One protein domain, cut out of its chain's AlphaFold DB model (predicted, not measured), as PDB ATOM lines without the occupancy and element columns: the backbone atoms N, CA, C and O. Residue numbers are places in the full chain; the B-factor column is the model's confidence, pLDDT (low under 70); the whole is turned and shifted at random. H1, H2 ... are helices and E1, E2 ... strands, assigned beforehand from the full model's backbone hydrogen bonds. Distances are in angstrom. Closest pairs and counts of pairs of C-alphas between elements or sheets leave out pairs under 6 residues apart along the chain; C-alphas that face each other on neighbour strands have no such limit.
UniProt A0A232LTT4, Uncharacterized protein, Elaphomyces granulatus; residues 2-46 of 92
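What this domain is: This is residues 2 to 46 of the 92 residues of an uncharacterized protein of Elaphomyces granulatus (UniProt A0A232LTT4). A two-stranded hairpin, E1 and E2, is followed end to end by a single helix, H1, which leads away from the hairpin where E2 ends, so the three elements make one long, thin piece with no packed core. An unnamed stretch, residues 2 to 12, comes before the hairpin, and its residues 9 to 10 pair with the beginning of E1; at the far end residues 40 to 45 stick out beyond H1. The printed part has 45 residues, with two named strands and one named helix in the order E1, E2, H1; the sheet has the order E1 - E2 and is antiparallel. The class is mixed, helices and strands, with under half of the residues, 22 of 45, in named elements. The whole is extended, with a radius of gyration of the C-alphas of 15.0 A, and flat in outline, spanning 44 by 24 by 9 A.

Where its parts are: The printed part begins at Lys 2, with its C-alpha at (145.532, 96.946, 184.509), and residues 2 to 12 hold no named element. E1 is residues 13 to 18, 16.2 A from first to last C-alpha, and begins with C-alpha 13 at (159.429, 111.045, 193.498). E2 is residues 23 to 27, 13.2 A long. H1 is residues 29 to 39, 15.3 A long, and ends with C-alpha 39 at (176.523, 120.640, 194.677). Residues 40 to 46 hold no named element.

How they stand to each other: Residues 9 to 10 pair with residues 13 to 14 of E1, antiparallel. E1 and E2 form a hairpin with a tight link of 4 residues, antiparallel at 158 degrees between their directions. The C-alphas of Arg 17 and Phe 24 face each other at 4.3 A. N 16 and O 25, at 2.9 A, and N 25 and O 16, at 2.8 A, are within hydrogen-bond range. A tight link of 1 residue joins E2 to H1. The closest C-alphas of E1 and H1 are those of Met 13 and Ser 30, 6.8 A apart, while their centres are 18.6 A apart. In H1 every O i to N i+4 pair is within hydrogen-bond range.

The domain as a whole: The C-alphas farthest apart are those of Lys 2 and Ser 44, at 47.9 A. Residues 18 to 23 stand free, as do residues 37 to 45, of which 37 to 39 belong to H1. Without these stretches the body has 30 residues and spans 43 by 15 by 8 A. The printed part has no cut, and neither link between named elements is long. The mean pLDDT of the printed part is 75.0, and the model's confidence is low, under 70, at residues 2 to 4 and 39 to 46.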
ATOM      1  N   LYS A   2     144.525  97.742 183.795       55.66
ATOM      2  CA  LYS A   2     145.532  96.946 184.509       55.66
ATOM      3  C   LYS A   2     145.814  97.636 185.840       55.66
ATOM      4  O   LYS A   2     146.330  98.751 185.835       55.66
ATOM      5  N   ASP A   3     145.466  96.990 186.946       59.41
ATOM      6  CA  ASP A   3     145.854  97.451 188.274       59.41
ATOM      7  C   ASP A   3     147.361  97.238 188.448       59.41
ATOM      8  O   ASP A   3     147.839  96.120 188.620       59.41
ATOM      9  N   LEU A   4     148.128  98.327 188.367       66.81
ATOM     10  CA  LEU A   4     149.592  98.353 188.523       66.81
ATOM     11  C   LEU A   4     150.040  98.240 189.996       66.81
ATOM     12  O   LEU A   4     151.163  98.602 190.339       66.81
ATOM     13  N   GLY A   5     149.168  97.748 190.878       74.06
ATOM     14  CA  GLY A   5     149.402  97.722 192.318       74.06
ATOM     15  C   GLY A   5     149.476  99.123 192.936       74.06
ATOM     16  O   GLY A   5     148.948 100.106 192.410       74.06
ATOM     17  N   GLU A   6     150.108  99.219 194.103       73.75
ATOM     18  CA  GLU A   6     150.303 100.492 194.794       73.75
ATOM     19  C   GLU A   6     151.439 101.298 194.156       73.75
ATOM     20  O   GLU A   6     152.604 100.902 194.180       73.75
ATOM     21  N   LEU A   7     151.098 102.465 193.604       76.69
ATOM     22  CA  LEU A   7     152.065 103.403 193.039       76.69
ATOM     23  C   LEU A   7     152.897 104.049 194.160       76.69
ATOM     24  O   LEU A   7     152.466 105.035 194.755       76.69
ATOM     25  N   LYS A   8     154.074 103.479 194.433       81.25
ATOM     26  CA  LYS A   8     155.026 103.962 195.453       81.25
ATOM     27  C   LYS A   8     156.053 104.955 194.910       81.25
ATOM     28  O   LYS A   8     156.513 105.829 195.633       81.25
ATOM     29  N   TRP A   9     156.402 104.841 193.633       79.50
ATOM     30  CA  TRP A   9     157.379 105.708 192.977       79.50
ATOM     31  C   TRP A   9     156.846 106.162 191.627       79.50
ATOM     32  O   TRP A   9     156.386 105.347 190.828       79.50
ATOM     33  N   PHE A  10     156.921 107.461 191.364       78.75
ATOM     34  CA  PHE A  10     156.530 108.038 190.083       78.75
ATOM     35  C   PHE A  10     157.487 109.167 189.723       78.75
ATOM     36  O   PHE A  10     157.736 110.052 190.536       78.75
ATOM     37  N   LEU A  11     158.049 109.118 188.513       79.31
ATOM     38  CA  LEU A  11     158.958 110.144 187.988       79.31
ATOM     39  C   LEU A  11     160.153 110.479 188.916       79.31
ATOM     40  O   LEU A  11     160.655 111.598 188.926       79.31
ATOM     41  N   GLY A  12     160.608 109.506 189.717       74.44
ATOM     42  CA  GLY A  12     161.699 109.685 190.685       74.44
ATOM     43  C   GLY A  12     161.293 110.329 192.017       74.44
ATOM     44  O   GLY A  12     162.169 110.582 192.845       74.44
ATOM     45  N   MET A  13     160.000 110.566 192.239       80.69
ATOM     46  CA  MET A  13     159.429 111.045 193.498       80.69
ATOM     47  C   MET A  13     158.788 109.881 194.256       80.69
ATOM     48  O   MET A  13     158.142 109.015 193.652       80.69
ATOM     49  N   HIS A  14     158.960 109.869 195.576       86.44
ATOM     50  CA  HIS A  14     158.350 108.856 196.429       86.44
ATOM     51  C   HIS A  14     156.939 109.296 196.819       86.44
ATOM     52  O   HIS A  14     156.740 110.415 197.289       86.44
ATOM     53  N   ILE A  15     155.958 108.422 196.615       85.38
ATOM     54  CA  ILE A  15     154.549 108.697 196.882       85.38
ATOM     55  C   ILE A  15     154.091 107.815 198.038       85.38
ATOM     56  O   ILE A  15     154.074 106.591 197.932       85.38
ATOM     57  N   ILE A  16     153.650 108.449 199.121       85.69
ATOM     58  CA  ILE A  16     152.973 107.773 200.228       85.69
ATOM     59  C   ILE A  16     151.485 108.049 200.073       85.69
ATOM     60  O   ILE A  16     151.066 109.202 200.034       85.69
ATOM     61  N   ARG A  17     150.671 107.003 199.959       84.88
ATOM     62  CA  ARG A  17     149.213 107.125 199.856       84.88
ATOM     63  C   ARG A  17     148.570 106.458 201.052       84.88
ATOM     64  O   ARG A  17     148.761 105.265 201.254       84.88
ATOM     65  N   ASP A  18     147.751 107.206 201.772       86.88
ATOM     66  CA  ASP A  18     146.847 106.661 202.771       86.88
ATOM     67  C   ASP A  18     145.409 106.765 202.250       86.88
ATOM     68  O   ASP A  18     144.804 107.838 202.170       86.88
ATOM     69  N   ARG A  19     144.851 105.614 201.858       84.94
ATOM     70  CA  ARG A  19     143.478 105.535 201.342       84.94
ATOM     71  C   ARG A  19     142.430 105.728 202.433       84.94
ATOM     72  O   ARG A  19     141.335 106.182 202.108       84.94
ATOM     73  N   SER A  20     142.752 105.413 203.689       86.69
ATOM     74  CA  SER A  20     141.810 105.525 204.809       86.69
ATOM     75  C   SER A  20     141.469 106.988 205.088       86.69
ATOM     76  O   SER A  20     140.302 107.343 205.242       86.69
ATOM     77  N   THR A  21     142.475 107.859 205.016       88.81
ATOM     78  CA  THR A  21     142.324 109.306 205.189       88.81
ATOM     79  C   THR A  21     142.156 110.060 203.866       88.81
ATOM     80  O   THR A  21     141.951 111.273 203.880       88.81
ATOM     81  N   ARG A  22     142.209 109.355 202.721       84.56
ATOM     82  CA  ARG A  22     142.221 109.909 201.351       84.56
ATOM     83  C   ARG A  22     143.314 110.962 201.137       84.56
ATOM     84  O   ARG A  22     143.143 111.887 200.345       84.56
ATOM     85  N   ARG A  23     144.439 110.821 201.835       84.19
ATOM     86  CA  ARG A  23     145.592 111.713 201.713       84.19
ATOM     87  C   ARG A  23     146.701 111.028 200.939       84.19
ATOM     88  O   ARG A  23     146.874 109.810 200.981       84.19
ATOM     89  N   PHE A  24     147.470 111.830 200.223       87.50
ATOM     90  CA  PHE A  24     148.725 111.384 199.653       87.50
ATOM     91  C   PHE A  24     149.793 112.438 199.900       87.50
ATOM     92  O   PHE A  24     149.507 113.633 199.932       87.50
ATOM     93  N   TRP A  25     151.019 111.974 200.067       85.19
ATOM     94  CA  TRP A  25     152.199 112.790 200.265       85.19
ATOM     95  C   TRP A  25     153.206 112.465 199.174       85.19
ATOM     96  O   TRP A  25     153.358 111.309 198.768       85.19
ATOM     97  N   LEU A  26     153.894 113.500 198.709       85.12
ATOM     98  CA  LEU A  26     155.016 113.394 197.792       85.12
ATOM     99  C   LEU A  26     156.274 113.745 198.576       85.12
ATOM    100  O   LEU A  26     156.377 114.838 199.127       85.12
ATOM    101  N   LEU A  27     157.214 112.811 198.658       83.19
ATOM    102  CA  LEU A  27     158.491 113.018 199.321       83.19
ATOM    103  C   LEU A  27     159.548 113.330 198.265       83.19
ATOM    104  O   LEU A  27     159.740 112.578 197.307       83.19
ATOM    105  N   GLN A  28     160.259 114.433 198.486       79.31
ATOM    106  CA  GLN A  28     161.320 114.930 197.612       79.31
ATOM    107  C   GLN A  28     162.729 114.538 198.110       79.31
ATOM    108  O   GLN A  28     163.727 115.070 197.637       79.31
ATOM    109  N   LEU A  29     162.829 113.582 199.042       79.25
ATOM    110  CA  LEU A  29     164.099 113.135 199.640       79.25
ATOM    111  C   LEU A  29     165.127 112.692 198.587       79.25
ATOM    112  O   LEU A  29     166.259 113.162 198.594       79.25
ATOM    113  N   SER A  30     164.698 111.891 197.609       76.25
ATOM    114  CA  SER A  30     165.542 111.420 196.499       76.25
ATOM    115  C   SER A  30     166.112 112.557 195.645       76.25
ATOM    116  O   SER A  30     167.171 112.433 195.031       76.25
ATOM    117  N   TYR A  31     165.397 113.676 195.562       74.94
ATOM    118  CA  TYR A  31     165.860 114.861 194.860       74.94
ATOM    119  C   TYR A  31     166.850 115.655 195.717       74.94
ATOM    120  O   TYR A  31     167.867 116.099 195.191       74.94
ATOM    121  N   ILE A  32     166.599 115.789 197.025       74.75
ATOM    122  CA  ILE A  32     167.529 116.435 197.964       74.75
ATOM    123  C   ILE A  32     168.875 115.707 197.948       74.75
ATOM    124  O   ILE A  32     169.907 116.351 197.804       74.75
ATOM    125  N   GLU A  33     168.872 114.373 197.978       76.75
ATOM    126  CA  GLU A  33     170.085 113.556 197.855       76.75
ATOM    127  C   GLU A  33     170.825 113.807 196.534       76.75
ATOM    128  O   GLU A  33     172.048 113.938 196.513       76.75
ATOM    129  N   LYS A  34     170.102 113.918 195.413       77.69
ATOM    130  CA  LYS A  34     170.709 114.235 194.109       77.69
ATOM    131  C   LYS A  34     171.347 115.620 194.084       77.69
ATOM    132  O   LYS A  34     172.414 115.778 193.499       77.69
ATOM    133  N   VAL A  35     170.699 116.619 194.679       71.56
ATOM    134  CA  VAL A  35     171.232 117.986 194.756       71.56
ATOM    135  C   VAL A  35     172.431 118.036 195.699       71.56
ATOM    136  O   VAL A  35     173.457 118.596 195.325       71.56
ATOM    137  N   ALA A  36     172.349 117.387 196.862       72.50
ATOM    138  CA  ALA A  36     173.447 117.307 197.817       72.50
ATOM    139  C   ALA A  36     174.690 116.670 197.183       72.50
ATOM    140  O   ALA A  36     175.736 117.300 197.143       72.50
ATOM    141  N   ASN A  37     174.553 115.501 196.554       75.50
ATOM    142  CA  ASN A  37     175.677 114.838 195.885       75.50
ATOM    143  C   ASN A  37     176.279 115.656 194.728       75.50
ATOM    144  O   ASN A  37     177.448 115.485 194.393       75.50
ATOM    145  N   LYS A  38     175.487 116.520 194.080       72.44
ATOM    146  CA  LYS A  38     175.923 117.286 192.904       72.44
ATOM    147  C   LYS A  38     176.559 118.632 193.252       72.44
ATOM    148  O   LYS A  38     177.404 119.101 192.496       72.44
ATOM    149  N   PHE A  39     176.127 119.269 194.339       65.19
ATOM    150  CA  PHE A  39     176.523 120.640 194.677       65.19
ATOM    151  C   PHE A  39     177.201 120.778 196.045       65.19
ATOM    152  O   PHE A  39     177.830 121.803 196.289       65.19
ATOM    153  N   ILE A  40     177.088 119.778 196.923       62.78
ATOM    154  CA  ILE A  40     177.650 119.777 198.278       62.78
ATOM    155  C   ILE A  40     178.645 118.612 198.366       62.78
ATOM    156  O   ILE A  40     178.323 117.526 198.835       62.78
ATOM    157  N   SER A  41     179.863 118.822 197.858       59.94
ATOM    158  CA  SER A  41     180.953 117.836 197.957       59.94
ATOM    159  C   SER A  41     181.575 117.782 199.361       59.94
ATOM    160  O   SER A  41     182.084 116.738 199.752       59.94
ATOM    161  N   ASP A  42     181.460 118.870 200.135       57.47
ATOM    162  CA  ASP A  42     181.892 118.963 201.532       57.47
ATOM    163  C   ASP A  42     180.681 119.138 202.460       57.47
ATOM    164  O   ASP A  42     180.172 120.241 202.666       57.47
ATOM    165  N   LEU A  43     180.241 118.041 203.081       56.69
ATOM    166  CA  LEU A  43     179.157 118.020 204.080       56.69
ATOM    167  C   LEU A  43     179.469 118.837 205.355       56.69
ATOM    168  O   LEU A  43     178.596 119.004 206.203       56.69
ATOM    169  N   SER A  44     180.692 119.364 205.496       55.84
ATOM    170  CA  SER A  44     181.101 120.232 206.610       55.84
ATOM    171  C   SER A  44     180.452 121.621 206.570       55.84
ATOM    172  O   SER A  44     180.409 122.292 207.601       55.84
ATOM    173  N   ARG A  45     179.971 122.075 205.408       52.38
ATOM    174  CA  ARG A  45     179.202 123.318 205.255       52.38
ATOM    175  C   ARG A  45     177.787 122.944 204.840       52.38
ATOM    176  O   ARG A  45     177.460 122.944 203.659       52.38
ATOM    177  N   TYR A  46     176.958 122.593 205.814       52.66
ATOM    178  CA  TYR A  46     175.521 122.485 205.594       52.66
ATOM    179  C   TYR A  46     174.911 123.879 205.781       52.66
ATOM    180  O   TYR A  46     174.836 124.338 206.921       52.66
TER     181      TYR A  46